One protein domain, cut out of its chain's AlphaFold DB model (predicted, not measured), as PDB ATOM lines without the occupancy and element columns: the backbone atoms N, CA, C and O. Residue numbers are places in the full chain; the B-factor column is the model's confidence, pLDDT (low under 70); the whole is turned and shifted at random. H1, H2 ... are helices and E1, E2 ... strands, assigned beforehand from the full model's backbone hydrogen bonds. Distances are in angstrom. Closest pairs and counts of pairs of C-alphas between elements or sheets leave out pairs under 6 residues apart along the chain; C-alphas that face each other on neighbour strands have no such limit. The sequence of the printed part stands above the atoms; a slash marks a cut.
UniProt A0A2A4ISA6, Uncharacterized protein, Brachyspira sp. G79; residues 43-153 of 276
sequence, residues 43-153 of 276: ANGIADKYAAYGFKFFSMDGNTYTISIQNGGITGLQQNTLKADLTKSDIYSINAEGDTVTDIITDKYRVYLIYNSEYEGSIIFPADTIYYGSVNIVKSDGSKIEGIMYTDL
ATOM      1  N   ALA A  43      75.627 105.488  71.007       90.88
ATOM      2  CA  ALA A  43      76.583 105.191  72.077       90.88
ATOM      3  C   ALA A  43      77.969 104.810  71.514       90.88
ATOM      4  O   ALA A  43      78.337 103.638  71.418       90.88
ATOM      5  N   ASN A  44      78.717 105.821  71.076       89.00
ATOM      6  CA  ASN A  44      79.994 105.677  70.379       89.00
ATOM      7  C   ASN A  44      81.195 106.025  71.267       89.00
ATOM      8  O   ASN A  44      82.325 105.730  70.872       89.00
ATOM      9  N   GLY A  45      80.980 106.610  72.447       91.50
ATOM     10  CA  GLY A  45      82.073 107.095  73.286       91.50
ATOM     11  C   GLY A  45      82.686 108.408  72.798       91.50
ATOM     12  O   GLY A  45      82.294 108.966  71.769       91.50
ATOM     13  N   ILE A  46      83.670 108.901  73.550       90.38
ATOM     14  CA  ILE A  46      84.520 110.033  73.158       90.38
ATOM     15  C   ILE A  46      85.558 109.567  72.140       90.38
ATOM     16  O   ILE A  46      86.095 108.473  72.246       90.38
ATOM     17  N   ALA A  47      85.852 110.398  71.141       87.25
ATOM     18  CA  ALA A  47      86.828 110.050  70.116       87.25
ATOM     19  C   ALA A  47      88.258 110.058  70.684       87.25
ATOM     20  O   ALA A  47      88.667 111.043  71.307       87.25
ATOM     21  N   ASP A  48      89.044 109.027  70.367       85.81
ATOM     22  CA  ASP A  48      90.400 108.829  70.899       85.81
ATOM     23  C   ASP A  48      91.368 109.988  70.611       85.81
ATOM     24  O   ASP A  48      92.295 110.236  71.384       85.81
ATOM     25  N   LYS A  49      91.128 110.782  69.554       84.81
ATOM     26  CA  LYS A  49      91.944 111.970  69.237       84.81
ATOM     27  C   LYS A  49      92.068 112.950  70.412       84.81
ATOM     28  O   LYS A  49      93.075 113.642  70.525       84.81
ATOM     29  N   TYR A  50      91.056 113.017  71.280       87.81
ATOM     30  CA  TYR A  50      91.042 113.935  72.416       87.81
ATOM     31  C   TYR A  50      91.954 113.486  73.563       87.81
ATOM     32  O   TYR A  50      92.370 114.328  74.358       87.81
ATOM     33  N   ALA A  51      92.328 112.202  73.624       88.81
ATOM     34  CA  ALA A  51      93.250 111.686  74.636       88.81
ATOM     35  C   ALA A  51      94.646 112.329  74.533       88.81
ATOM     36  O   ALA A  51      95.315 112.529  75.543       88.81
ATOM     37  N   ALA A  52      95.072 112.713  73.324       86.06
ATOM     38  CA  ALA A  52      96.385 113.307  73.081       86.06
ATOM     39  C   ALA A  52      96.486 114.795  73.464       86.06
ATOM     40  O   ALA A  52      97.590 115.323  73.564       86.06
ATOM     41  N   TYR A  53      95.361 115.490  73.665       87.56
ATOM     42  CA  TYR A  53      95.371 116.938  73.898       87.56
ATOM     43  C   TYR A  53      95.666 117.336  75.346       87.56
ATOM     44  O   TYR A  53      95.963 118.500  75.593       87.56
ATOM     45  N   GLY A  54      95.618 116.400  76.300       89.00
ATOM     46  CA  GLY A  54      95.952 116.694  77.698       89.00
ATOM     47  C   GLY A  54      94.987 117.680  78.362       89.00
ATOM     48  O   GLY A  54      95.401 118.501  79.179       89.00
ATOM     49  N   PHE A  55      93.708 117.634  77.987       92.12
ATOM     50  CA  PHE A  55      92.674 118.437  78.632       92.12
ATOM     51  C   PHE A  55      92.587 118.152  80.140       92.12
ATOM     52  O   PHE A  55      92.883 117.057  80.621       92.12
ATOM     53  N   LYS A  56      92.129 119.159  80.876       94.69
ATOM     54  CA  LYS A  56      91.824 119.144  82.305       94.69
ATOM     55  C   LYS A  56      90.392 119.622  82.503       94.69
ATOM     56  O   LYS A  56      89.854 120.371  81.681       94.69
ATOM     57  N   PHE A  57      89.790 119.200  83.606       95.44
ATOM     58  CA  PHE A  57      88.478 119.655  84.032       95.44
ATOM     59  C   PHE A  57      88.617 120.662  85.170       95.44
ATOM     60  O   PHE A  57      89.033 120.320  86.275       95.44
ATOM     61  N   PHE A  58      88.266 121.911  84.887       94.62
ATOM     62  CA  PHE A  58      88.180 122.984  85.867       94.62
ATOM     63  C   PHE A  58      86.740 123.029  86.365       94.62
ATOM     64  O   PHE A  58      85.833 123.416  85.626       94.62
ATOM     65  N   SER A  59      86.526 122.560  87.587       94.94
ATOM     66  CA  SER A  59      85.200 122.295  88.135       94.94
ATOM     67  C   SER A  59      84.636 123.503  88.878       94.94
ATOM     68  O   SER A  59      85.368 124.372  89.356       94.94
ATOM     69  N   MET A  60      83.310 123.566  88.992       92.62
ATOM     70  CA  MET A  60      82.609 124.645  89.694       92.62
ATOM     71  C   MET A  60      82.835 124.661  91.212       92.62
ATOM     72  O   MET A  60      82.452 125.626  91.870       92.62
ATOM     73  N   ASP A  61      83.478 123.636  91.777       93.38
ATOM     74  CA  ASP A  61      83.977 123.633  93.160       93.38
ATOM     75  C   ASP A  61      85.330 124.356  93.328       93.38
ATOM     76  O   ASP A  61      85.869 124.400  94.434       93.38
ATOM     77  N   GLY A  62      85.886 124.918  92.250       91.69
ATOM     78  CA  GLY A  62      87.168 125.624  92.248       91.69
ATOM     79  C   GLY A  62      88.395 124.719  92.112       91.69
ATOM     80  O   GLY A  62      89.508 125.232  91.993       91.69
ATOM     81  N   ASN A  63      88.219 123.397  92.079       95.00
ATOM     82  CA  ASN A  63      89.307 122.446  91.897       95.00
ATOM     83  C   ASN A  63      89.559 122.149  90.414       95.00
ATOM     84  O   ASN A  63      88.702 122.317  89.542       95.00
ATOM     85  N   THR A  64      90.773 121.680  90.131       95.06
ATOM     86  CA  THR A  64      91.168 121.190  88.806       95.06
ATOM     87  C   THR A  64      91.430 119.700  88.879       95.06
ATOM     88  O   THR A  64      92.206 119.239  89.716       95.06
ATOM     89  N   TYR A  65      90.829 118.959  87.960       96.19
ATOM     90  CA  TYR A  65      90.947 117.516  87.869       96.19
ATOM     91  C   TYR A  65      91.579 117.131  86.536       96.19
ATOM     92  O   TYR A  65      91.273 117.693  85.483       96.19
ATOM     93  N   THR A  66      92.493 116.165  86.579       94.50
ATOM     94  CA  THR A  66      93.018 115.561  85.351       94.50
ATOM     95  C   THR A  66      91.946 114.651  84.779       94.50
ATOM     96  O   THR A  66      91.412 113.819  85.513       94.50
ATOM     97  N   ILE A  67      91.653 114.789  83.486       95.12
ATOM     98  CA  ILE A  67      90.767 113.854  82.799       95.12
ATOM     99  C   ILE A  67      91.583 112.802  82.056       95.12
ATOM    100  O   ILE A  67      92.670 113.078  81.553       95.12
ATOM    101  N   SER A  68      91.045 111.590  81.988       94.88
ATOM    102  CA  SER A  68      91.608 110.510  81.179       94.88
ATOM    103  C   SER A  68      90.540 109.993  80.231       94.88
ATOM    104  O   SER A  68      89.419 109.722  80.665       94.88
ATOM    105  N   ILE A  69      90.895 109.878  78.951       94.00
ATOM    106  CA  ILE A  69      90.046 109.352  77.882       94.00
ATOM    107  C   ILE A  69      90.678 108.053  77.400       94.00
ATOM    108  O   ILE A  69      91.840 108.043  76.993       94.00
ATOM    109  N   GLN A  70      89.923 106.959  77.462       93.06
ATOM    110  CA  GLN A  70      90.406 105.639  77.070       93.06
ATOM    111  C   GLN A  70      89.241 104.753  76.628       93.06
ATOM    112  O   GLN A  70      88.226 104.675  77.320       93.06
ATOM    113  N   ASN A  71      89.402 104.040  75.507       92.06
ATOM    114  CA  ASN A  71      88.405 103.103  74.971       92.06
ATOM    115  C   ASN A  71      87.012 103.742  74.797       92.06
ATOM    116  O   ASN A  71      85.990 103.114  75.084       92.06
ATOM    117  N   GLY A  72      86.963 105.013  74.397       91.50
ATOM    118  CA  GLY A  72      85.726 105.788  74.297       91.50
ATOM    119  C   GLY A  72      85.092 106.235  75.623       91.50
ATOM    120  O   GLY A  72      84.077 106.924  75.579       91.50
ATOM    121  N   GLY A  73      85.650 105.879  76.783       95.19
ATOM    122  CA  GLY A  73      85.218 106.374  78.095       95.19
ATOM    123  C   GLY A  73      85.962 107.636  78.546       95.19
ATOM    124  O   GLY A  73      86.965 108.024  77.946       95.19
ATOM    125  N   ILE A  74      85.487 108.251  79.631       96.56
ATOM    126  CA  ILE A  74      86.134 109.382  80.311       96.56
ATOM    127  C   ILE A  74      86.045 109.245  81.829       96.56
ATOM    128  O   ILE A  74      85.021 108.855  82.382       96.56
ATOM    129  N   THR A  75      87.126 109.611  82.507       96.62
ATOM    130  CA  THR A  75      87.213 109.666  83.973       96.62
ATOM    131  C   THR A  75      87.797 110.999  84.419       96.62
ATOM    132  O   THR A  75      88.372 111.736  83.614       96.62
ATOM    133  N   GLY A  76      87.664 111.306  85.711       95.00
ATOM    134  CA  GLY A  76      88.196 112.542  86.300       95.00
ATOM    135  C   GLY A  76      87.237 113.735  86.235       95.00
ATOM    136  O   GLY A  76      87.616 114.845  86.598       95.00
ATOM    137  N   LEU A  77      85.987 113.518  85.812       96.88
ATOM    138  CA  LEU A  77      84.921 114.505  85.959       96.88
ATOM    139  C   LEU A  77      84.434 114.478  87.409       96.88
ATOM    140  O   LEU A  77      83.782 113.523  87.835       96.88
ATOM    141  N   GLN A  78      84.790 115.506  88.178       96.12
ATOM    142  CA  GLN A  78      84.518 115.566  89.610       96.12
ATOM    143  C   GLN A  78      84.125 116.973  90.066       96.12
ATOM    144  O   GLN A  78      84.699 117.973  89.644       96.12
ATOM    145  N   GLN A  79      83.157 117.054  90.970       95.12
ATOM    146  CA  GLN A  79      82.801 118.289  91.659       95.12
ATOM    147  C   GLN A  79      82.483 117.976  93.118       95.12
ATOM    148  O   GLN A  79      81.573 117.204  93.419       95.12
ATOM    149  N   ASN A  80      83.221 118.588  94.040       91.69
ATOM    150  CA  ASN A  80      83.225 118.228  95.452       91.69
ATOM    151  C   ASN A  80      83.507 116.720  95.618       91.69
ATOM    152  O   ASN A  80      84.522 116.206  95.148       91.69
ATOM    153  N   THR A  81      82.604 115.994  96.276       92.12
ATOM    154  CA  THR A  81      82.674 114.539  96.465       92.12
ATOM    155  C   THR A  81      82.016 113.742  95.332       92.12
ATOM    156  O   THR A  81      82.081 112.515  95.347       92.12
ATOM    157  N   LEU A  82      81.375 114.405  94.363       94.31
ATOM    158  CA  LEU A  82      80.673 113.760  93.250       94.31
ATOM    159  C   LEU A  82      81.646 113.455  92.120       94.31
ATOM    160  O   LEU A  82      82.366 114.347  91.684       94.31
ATOM    161  N   LYS A  83      81.616 112.228  91.602       95.19
ATOM    162  CA  LYS A  83      82.461 111.778  90.497       95.19
ATOM    163  C   LYS A  83      81.611 111.084  89.440       95.19
ATOM    164  O   LYS A  83      80.781 110.258  89.801       95.19
ATOM    165  N   ALA A  84      81.859 111.384  88.169       94.94
ATOM    166  CA  ALA A  84      81.290 110.670  87.032       94.94
ATOM    167  C   ALA A  84      82.414 110.005  86.228       94.94
ATOM    168  O   ALA A  84      83.148 110.666  85.492       94.94
ATOM    169  N   ASP A  85      82.540 108.689  86.384       94.19
ATOM    170  CA  ASP A  85      83.361 107.854  85.511       94.19
ATOM    171  C   ASP A  85      82.436 107.218  84.475       94.19
ATOM    172  O   ASP A  85      81.577 106.407  84.813       94.19
ATOM    173  N   LEU A  86      82.582 107.635  83.221       96.56
ATOM    174  CA  LEU A  86      81.680 107.280  82.134       96.56
ATOM    175  C   LEU A  86      82.369 106.314  81.177       96.56
ATOM    176  O   LEU A  86      83.514 106.516  80.764       96.56
ATOM    177  N   THR A  87      81.651 105.275  80.783       95.81
ATOM    178  CA  THR A  87      82.107 104.306  79.787       95.81
ATOM    179  C   THR A  87      81.592 104.674  78.397       95.81
ATOM    180  O   THR A  87      80.729 105.535  78.234       95.81
ATOM    181  N   LYS A  88      82.090 103.987  77.361       94.19
ATOM    182  CA  LYS A  88      81.642 104.177  75.972       94.19
ATOM    183  C   LYS A  88      80.119 104.077  75.803       94.19
ATOM    184  O   LYS A  88      79.561 104.808  74.990       94.19
ATOM    185  N   SER A  89      79.450 103.203  76.560       93.75
ATOM    186  CA  SER A  89      77.995 103.011  76.476       93.75
ATOM    187  C   SER A  89      77.177 104.142  77.095       93.75
ATOM    188  O   SER A  89      76.004 104.270  76.767       93.75
ATOM    189  N   ASP A  90      77.779 104.958  77.960       95.25
ATOM    190  CA  ASP A  90      77.102 106.082  78.622       95.25
ATOM    191  C   ASP A  90      77.125 107.357  77.771       95.25
ATOM    192  O   ASP A  90      76.452 108.341  78.087       95.25
ATOM    193  N   ILE A  91      77.938 107.358  76.709       94.25
ATOM    194  CA  ILE A  91      78.314 108.553  75.966       94.25
ATOM    195  C   ILE A  91      77.873 108.426  74.510       94.25
ATOM    196  O   ILE A  91      78.398 107.639  73.717       94.25
ATOM    197  N   TYR A  92      76.929 109.280  74.144       91.88
ATOM    198  CA  TYR A  92      76.275 109.284  72.854       91.88
ATOM    199  C   TYR A  92      76.810 110.424  71.974       91.88
ATOM    200  O   TYR A  92      77.007 111.547  72.435       91.88
ATOM    201  N   SER A  93      77.032 110.163  70.685       87.75
ATOM    202  CA  SER A  93      77.417 111.172  69.686       87.75
ATOM    203  C   SER A  93      76.776 110.887  68.327       87.75
ATOM    204  O   SER A  93      76.443 109.744  68.021       87.75
ATOM    205  N   ILE A  94      76.578 111.928  67.513       80.25
ATOM    206  CA  ILE A  94      75.951 111.805  66.180       80.25
ATOM    207  C   ILE A  94      76.857 111.055  65.208       80.25
ATOM    208  O   ILE A  94      76.402 110.235  64.415       80.25
ATOM    209  N   ASN A  95      78.155 111.338  65.283       71.44
ATOM    210  CA  ASN A  95      79.132 110.806  64.351       71.44
ATOM    211  C   ASN A  95      79.874 109.615  64.958       71.44
ATOM    212  O   ASN A  95      80.051 109.537  66.179       71.44
ATOM    213  N   ALA A  96      80.355 108.707  64.112       65.12
ATOM    214  CA  ALA A  96      81.207 107.623  64.565       65.12
ATOM    215  C   ALA A  96      82.577 108.159  65.023       65.12
ATOM    216  O   ALA A  96      82.911 109.353  64.937       65.12
ATOM    217  N   GLU A  97      83.373 107.262  65.585       61.22
ATOM    218  CA  GLU A  97      84.770 107.534  65.882       61.22
ATOM    219  C   GLU A  97      85.530 107.850  64.578       61.22
ATOM    220  O   GLU A  97      85.409 107.120  63.600       61.22
ATOM    221  N   GLY A  98      86.277 108.960  64.544       49.41
ATOM    222  CA  GLY A  98      87.054 109.381  63.364       49.41
ATOM    223  C   GLY A  98      86.349 110.325  62.380       49.41
ATOM    224  O   GLY A  98      87.016 110.935  61.549       49.41
ATOM    225  N   ASP A  99      85.041 110.532  62.510       49.66
ATOM    226  CA  ASP A  99      84.294 111.428  61.623       49.66
ATOM    227  C   ASP A  99      84.516 112.917  61.954       49.66
ATOM    228  O   ASP A  99      84.497 113.345  63.119       49.66
ATOM    229  N   THR A 100      84.678 113.725  60.903       49.91
ATOM    230  CA  THR A 100      84.707 115.195  60.958       49.91
ATOM    231  C   THR A 100      83.380 115.743  61.477       49.91
ATOM    232  O   THR A 100      82.310 115.247  61.130       49.91
ATOM    233  N   VAL A 101      83.435 116.765  62.330       52.81
ATOM    234  CA  VAL A 101      82.235 117.330  62.954       52.81
ATOM    235  C   VAL A 101      81.552 118.300  61.989       52.81
ATOM    236  O   VAL A 101      82.061 119.382  61.727       52.81
ATOM    237  N   THR A 102      80.382 117.938  61.474       47.19
ATOM    238  CA  THR A 102      79.406 118.893  60.925       47.19
ATOM    239  C   THR A 102      78.401 119.205  62.036       47.19
ATOM    240  O   THR A 102      77.401 118.501  62.158       47.19
ATOM    241  N   ASP A 103      78.721 120.162  62.923       51.62
ATOM    242  CA  ASP A 103      78.007 120.345  64.205       51.62
ATOM    243  C   ASP A 103      76.811 121.320  64.187       51.62
ATOM    244  O   ASP A 103      76.702 122.235  63.372       51.62
ATOM    245  N   ILE A 104      75.968 121.132  65.205       51.06
ATOM    246  CA  ILE A 104      74.709 121.796  65.575       51.06
ATOM    247  C   ILE A 104      74.924 123.159  66.274       51.06
ATOM    248  O   ILE A 104      73.980 123.951  66.406       51.06
ATOM    249  N   ILE A 105      76.139 123.460  66.747       57.62
ATOM    250  CA  ILE A 105      76.498 124.760  67.351       57.62
ATOM    251  C   ILE A 105      77.388 125.567  66.398       57.62
ATOM    252  O   ILE A 105      76.973 126.638  65.971       57.62
ATOM    253  N   THR A 106      78.583 125.053  66.079       59.19
ATOM    254  CA  THR A 106      79.568 125.564  65.100       59.19
ATOM    255  C   THR A 106      80.585 124.445  64.823       59.19
ATOM    256  O   THR A 106      80.712 123.539  65.641       59.19
ATOM    257  N   ASP A 107      81.372 124.536  63.755       65.62
ATOM    258  CA  ASP A 107      82.508 123.650  63.425       65.62
ATOM    259  C   ASP A 107      83.631 123.588  64.491       65.62
ATOM    260  O   ASP A 107      84.575 122.807  64.371       65.62
ATOM    261  N   LYS A 108      83.529 124.395  65.553       74.25
ATOM    262  CA  LYS A 108      84.532 124.560  66.615       74.25
ATOM    263  C   LYS A 108      84.373 123.615  67.799       74.25
ATOM    264  O   LYS A 108      85.255 123.579  68.655       74.25
ATOM    265  N   TYR A 109      83.265 122.889  67.888       81.25
ATOM    266  CA  TYR A 109      82.957 122.041  69.038       81.25
ATOM    267  C   TYR A 109      82.501 120.660  68.584       81.25
ATOM    268  O   TYR A 109      82.183 120.467  67.417       81.25
ATOM    269  N   ARG A 110      82.540 119.693  69.505       83.88
ATOM    270  CA  ARG A 110      81.871 118.400  69.385       83.88
ATOM    271  C   ARG A 110      81.051 118.159  70.638       83.88
ATOM    272  O   ARG A 110      81.576 118.225  71.750       83.88
ATOM    273  N   VAL A 111      79.780 117.845  70.440       86.62
ATOM    274  CA  VAL A 111      78.839 117.581  71.527       86.62
ATOM    275  C   VAL A 111      78.724 116.080  71.765       86.62
ATOM    276  O   VAL A 111      78.436 115.308  70.848       86.62
ATOM    277  N   TYR A 112      78.918 115.682  73.015       90.69
ATOM    278  CA  TYR A 112      78.648 114.344  73.517       90.69
ATOM    279  C   TYR A 112      77.509 114.422  74.525       90.69
ATOM    280  O   TYR A 112      77.557 115.240  75.443       90.69
ATOM    281  N   LEU A 113      76.487 113.589  74.356       92.81
ATOM    282  CA  LEU A 113      75.388 113.474  75.309       92.81
ATOM    283  C   LEU A 113      75.690 112.360  76.296       92.81
ATOM    284  O   LEU A 113      76.129 111.283  75.901       92.81
ATOM    285  N   ILE A 114      75.440 112.626  77.568       95.31
ATOM    286  CA  ILE A 114      75.536 111.641  78.637       95.31
ATOM    287  C   ILE A 114      74.122 111.227  78.981       95.31
ATOM    288  O   ILE A 114      73.302 112.099  79.261       95.31
ATOM    289  N   TYR A 115      73.823 109.934  78.920       93.94
ATOM    290  CA  TYR A 115      72.495 109.438  79.263       93.94
ATOM    291  C   TYR A 115      72.560 107.998  79.771       93.94
ATOM    292  O   TYR A 115      72.834 107.078  79.004       93.94
ATOM    293  N   ASN A 116      72.303 107.806  81.063       93.69
ATOM    294  CA  ASN A 116      72.114 106.497  81.685       93.69
ATOM    295  C   ASN A 116      71.193 106.606  82.922       93.69
ATOM    296  O   ASN A 116      70.547 107.630  83.131       93.69
ATOM    297  N   SER A 117      71.097 105.548  83.737       91.62
ATOM    298  CA  SER A 117      70.252 105.532  84.949       91.62
ATOM    299  C   SER A 117      70.648 106.560  86.013       91.62
ATOM    300  O   SER A 117      69.832 106.899  86.871       91.62
ATOM    301  N   GLU A 118      71.900 107.009  86.009       94.06
ATOM    302  CA  GLU A 118      72.470 107.855  87.051       94.06
ATOM    303  C   GLU A 118      72.692 109.290  86.575       94.06
ATOM    304  O   GLU A 118      72.517 110.212  87.369       94.06
ATOM    305  N   TYR A 119      73.043 109.481  85.304       95.25
ATOM    306  CA  TYR A 119      73.524 110.738  84.748       95.25
ATOM    307  C   TYR A 119      72.793 111.128  83.465       95.25
ATOM    308  O   TYR A 119      72.608 110.319  82.554       95.25
ATOM    309  N   GLU A 120      72.494 112.418  83.353       94.50
ATOM    310  CA  GLU A 120      72.037 113.067  82.130       94.50
ATOM    311  C   GLU A 120      72.817 114.363  81.879       94.50
ATOM    312  O   GLU A 120      73.222 115.054  82.814       94.50
ATOM    313  N   GLY A 121      73.038 114.732  80.619       92.19
ATOM    314  CA  GLY A 121      73.616 116.030  80.274       92.19
ATOM    315  C   GLY A 121      74.546 115.972  79.075       92.19
ATOM    316  O   GLY A 121      74.334 115.195  78.145       92.19
ATOM    317  N   SER A 122      75.576 116.813  79.069       90.81
ATOM    318  CA  SER A 122      76.523 116.859  77.960       90.81
ATOM    319  C   SER A 122      77.943 117.225  78.356       90.81
ATOM    320  O   SER A 122      78.216 117.889  79.360       90.81
ATOM    321  N   ILE A 123      78.850 116.788  77.488       92.19
ATOM    322  CA  ILE A 123      80.241 117.198  77.441       92.19
ATOM    323  C   ILE A 123      80.477 117.818  76.064       92.19
ATOM    324  O   ILE A 123      80.296 117.169  75.033       92.19
ATOM    325  N   ILE A 124      80.883 119.081  76.040       88.44
ATOM    326  CA  ILE A 124      81.217 119.816  74.823       88.44
ATOM    327  C   ILE A 124      82.737 119.903  74.743       88.44
ATOM    328  O   ILE A 124      83.365 120.672  75.472       88.44
ATOM    329  N   PHE A 125      83.334 119.113  73.854       87.31
ATOM    330  CA  PHE A 125      84.763 119.195  73.571       87.31
ATOM    331  C   PHE A 125      85.034 120.305  72.554       87.31
ATOM    332  O   PHE A 125      84.336 120.384  71.541       87.31
ATOM    333  N   PRO A 126      86.062 121.139  72.762       82.38
ATOM    334  CA  PRO A 126      86.540 122.019  71.710       82.38
ATOM    335  C   PRO A 126      87.209 121.176  70.614       82.38
ATOM    336  O   PRO A 126      87.772 120.111  70.874       82.38
ATOM    337  N   ALA A 127      87.107 121.611  69.360       74.00
ATOM    338  CA  ALA A 127      87.702 120.905  68.225       74.00
ATOM    339  C   ALA A 127      89.243 120.918  68.268       74.00
ATOM    340  O   ALA A 127      89.878 119.993  67.752       74.00
ATOM    341  N   ASP A 128      89.817 121.931  68.921       74.25
ATOM    342  CA  ASP A 128      91.246 122.166  69.119       74.25
ATOM    343  C   ASP A 128      91.541 122.655  70.559       74.25
ATOM    344  O   ASP A 128      90.661 122.673  71.418       74.25
ATOM    345  N   THR A 129      92.790 123.040  70.837       80.06
ATOM    346  CA  THR A 129      93.243 123.524  72.156       80.06
ATOM    347  C   THR A 129      93.131 125.043  72.335       80.06
ATOM    348  O   THR A 129      93.640 125.590  73.310       80.06
ATOM    349  N   ILE A 130      92.524 125.761  71.388       78.75
ATOM    350  CA  ILE A 130      92.362 127.221  71.427       78.75
ATOM    351  C   ILE A 130      91.043 127.583  72.115       78.75
ATOM    352  O   ILE A 130      90.961 128.592  72.813       78.75
ATOM    353  N   TYR A 131      90.015 126.751  71.949       82.50
ATOM    354  CA  TYR A 131      88.692 126.985  72.520       82.50
ATOM    355  C   TYR A 131      88.474 126.265  73.855       82.50
ATOM    356  O   TYR A 131      89.061 125.225  74.137       82.50
ATOM    357  N   TYR A 132      87.562 126.806  74.662       86.38
ATOM    358  CA  TYR A 132      87.138 126.218  75.933       86.38
ATOM    359  C   TYR A 132      85.972 125.258  75.714       86.38
ATOM    360  O   TYR A 132      84.969 125.646  75.119       86.38
ATOM    361  N   GLY A 133      86.082 124.032  76.215       88.19
ATOM    362  CA  GLY A 133      84.965 123.099  76.315       88.19
ATOM    363  C   GLY A 133      84.110 123.343  77.551       88.19
ATOM    364  O   GLY A 133      84.430 124.176  78.402       88.19
ATOM    365  N   SER A 134      83.033 122.579  77.683       88.81
ATOM    366  CA  SER A 134      82.154 122.659  78.846       88.81
ATOM    367  C   SER A 134      81.623 121.293  79.260       88.81
ATOM    368  O   SER A 134      81.483 120.390  78.438       88.81
ATOM    369  N   VAL A 135      81.345 121.142  80.550       92.69
ATOM    370  CA  VAL A 135      80.719 119.947  81.125       92.69
ATOM    371  C   VAL A 135      79.511 120.405  81.920       92.69
ATOM    372  O   VAL A 135      79.623 121.318  82.739       92.69
ATOM    373  N   ASN A 136      78.376 119.757  81.685       91.69
ATOM    374  CA  ASN A 136      77.184 119.872  82.510       91.69
ATOM    375  C   ASN A 136      76.511 118.508  82.567       91.69
ATOM    376  O   ASN A 136      75.810 118.115  81.635       91.69
ATOM    377  N   ILE A 137      76.747 117.807  83.669       93.81
ATOM    378  CA  ILE A 137      76.148 116.516  83.978       93.81
ATOM    379  C   ILE A 137      75.303 116.696  85.232       93.81
ATOM    380  O   ILE A 137      75.765 117.242  86.236       93.81
ATOM    381  N   VAL A 138      74.065 116.235  85.168       93.06
ATOM    382  CA  VAL A 138      73.112 116.213  86.268       93.06
ATOM    383  C   VAL A 138      72.906 114.762  86.665       93.06
ATOM    384  O   VAL A 138      72.721 113.890  85.820       93.06
ATOM    385  N   LYS A 139      72.986 114.501  87.963       94.56
ATOM    386  CA  LYS A 139      72.698 113.199  88.544       94.56
ATOM    387  C   LYS A 139      71.196 113.063  88.803       94.56
ATOM    388  O   LYS A 139      70.502 114.065  88.960       94.56
ATOM    389  N   SER A 140      70.694 111.838  88.922       90.25
ATOM    390  CA  SER A 140      69.280 111.555  89.215       90.25
ATOM    391  C   SER A 140      68.742 112.201  90.505       90.25
ATOM    392  O   SER A 140      67.543 112.452  90.610       90.25
ATOM    393  N   ASP A 141      69.611 112.526  91.467       91.38
ATOM    394  CA  ASP A 141      69.269 113.265  92.694       91.38
ATOM    395  C   ASP A 141      69.277 114.803  92.527       91.38
ATOM    396  O   ASP A 141      69.034 115.542  93.483       91.38
ATOM    397  N   GLY A 142      69.549 115.296  91.316       90.06
ATOM    398  CA  GLY A 142      69.623 116.714  90.966       90.06
ATOM    399  C   GLY A 142      70.977 117.376  91.240       90.06
ATOM    400  O   GLY A 142      71.164 118.542  90.874       90.06
ATOM    401  N   SER A 143      71.928 116.666  91.857       92.31
ATOM    402  CA  SER A 143      73.299 117.152  92.030       92.31
ATOM    403  C   SER A 143      74.028 117.253  90.686       92.31
ATOM    404  O   SER A 143      73.623 116.642  89.695       92.31
ATOM    405  N   LYS A 144      75.067 118.094  90.609       92.19
ATOM    406  CA  LYS A 144      75.668 118.490  89.328       92.19
ATOM    407  C   LYS A 144      77.183 118.413  89.330       92.19
ATOM    408  O   LYS A 144      77.825 118.738  90.327       92.19
ATOM    409  N   ILE A 145      77.713 118.049  88.170       94.88
ATOM    410  CA  ILE A 145      79.110 118.214  87.783       94.88
ATOM    411  C   ILE A 145      79.107 119.207  86.618       94.88
ATOM    412  O   ILE A 145      78.735 118.877  85.492       94.88
ATOM    413  N   GLU A 146      79.466 120.449  86.920       92.50
ATOM    414  CA  GLU A 146      79.523 121.581  86.000       92.50
ATOM    415  C   GLU A 146      80.964 122.121  85.955       92.50
ATOM    416  O   GLU A 146      81.678 122.125  86.962       92.50
ATOM    417  N   GLY A 147      81.407 122.606  84.795       92.25
ATOM    418  CA  GLY A 147      82.702 123.281  84.685       92.25
ATOM    419  C   GLY A 147      83.188 123.487  83.255       92.25
ATOM    420  O   GLY A 147      82.429 123.370  82.288       92.25
ATOM    421  N   ILE A 148      84.471 123.816  83.135       91.50
ATOM    422  CA  ILE A 148      85.155 124.132  81.878       91.50
ATOM    423  C   ILE A 148      86.178 123.036  81.585       91.50
ATOM    424  O   ILE A 148      86.894 122.587  82.479       91.50
ATOM    425  N   MET A 149      86.284 122.636  80.320       91.44
ATOM    426  CA  MET A 149      87.396 121.802  79.859       91.44
ATOM    427  C   MET A 149      88.387 122.636  79.075       91.44
ATOM    428  O   MET A 149      88.014 123.330  78.128       91.44
ATOM    429  N   TYR A 150      89.654 122.546  79.451       91.62
ATOM    430  CA  TYR A 150      90.729 123.212  78.731       91.62
ATOM    431  C   TYR A 150      92.072 122.555  79.044       91.62
ATOM    432  O   TYR A 150      92.160 121.775  79.985       91.62
ATOM    433  N   THR A 151      93.107 122.805  78.248       90.88
ATOM    434  CA  THR A 151      94.435 122.222  78.507       90.88
ATOM    435  C   THR A 151      95.084 122.881  79.720       90.88
ATOM    436  O   THR A 151      95.525 122.185  80.631       90.88
ATOM    437  N   ASP A 152      95.043 124.214  79.778       89.19
ATOM    438  CA  ASP A 152      95.498 125.009  80.916       89.19
ATOM    439  C   ASP A 152      94.850 126.391  80.942       89.19
ATOM    440  O   ASP A 152      94.842 127.101  79.941       89.19
ATOM    441  N   LEU A 153      94.337 126.804  82.100       85.62
ATOM    442  CA  LEU A 153      93.770 128.139  82.282       85.62
ATOM    443  C   LEU A 153      94.843 129.233  82.045       85.62
ATOM    444  O   LEU A 153      95.924 129.156  82.633       85.62
TER     445      LEU A 153
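AT A GLANCE: This is residues 43 to 153 of the 276 residues of an uncharacterized protein of Brachyspira sp. G79 (UniProt A0A2A4ISA6). Two sheets lie face to face as a sandwich: a large one of seven strands, curled like part of a barrel, and a small one of three strands, E3 to E5, whose strands cross those of the large sheet at 73 degrees. The short helix H1 grazes the small sheet near its edge strand E3, and a long loop, residues 94 to 108, joins E6 to E7. The printed part has 111 residues with one named helix and ten named strands, in the order H1, then E1 to E10. The sheets, E2 - E1 - E10 - E9 - E8 - E7 - E6 and E3 - E4 - E5, are all antiparallel, and the class is mostly strand. The whole is compact, with a radius of gyration of the C-alphas of 12.8 A, and spans 35 by 32 by 25 A.

HOW THE PARTS SIT: H1, residues 48 to 53, has 0 of 2 O i to N i+4 pairs within hydrogen-bond range and 2 of 3 O i to N i+3 pairs. E1, residues 56 to 59, and E2, residues 64 to 66, form a hairpin, with N 57 and O 65 at 2.8 A. E2 runs on into E3, residues 68 to 70, at 28 degrees. E3, E4, residues 73 to 79, and E5, residues 82 to 86, form a meander, each strand the antiparallel neighbour of the one before; N 73 and O 70 are 2.9 A apart, N 84 and O 77 2.9 A. H1 only grazes this sheet; its closest C-alphas to E3 are those of Ala 51 and Ile 69, 5.1 A. A second meander is E6, residues 91 to 93, E7, 109 to 115, E8, 119 to 126, E9, 133 to 139, and E10, 144 to 150. Its pairs include N 113 and O 92, 2.9 A; N 112 and O 123, 2.9 A; N 122 and O 136, 2.9 A; and N 135 and O 147, 3.0 A. E10 is also the antiparallel neighbour of E1, with N 58 and O 148 at 2.9 A. Across the sandwich, the closest C-alphas of E4 and E10 are those of Gln 79 and Ile 145, 5.4 A.

IN THESE COORDINATES: H1 begins at C-alpha 48 (90.400, 108.829, 70.899) and is 10.0 A long. E4 measures 18.2 A, E7 19.3 A, E8 21.6 A, E9 20.0 A and E10 19.0 A. E10 ends at C-alpha 150 (90.729, 123.212, 78.731).

THE WHOLE: The farthest C-alphas, of Thr 81 and Thr 102, are 36.0 A apart. The printed part has no cut. The link E6 to E7 is long, with 15 residues. Mean pLDDT of the printed part is 86.9; residues 96 to 107 are under 70.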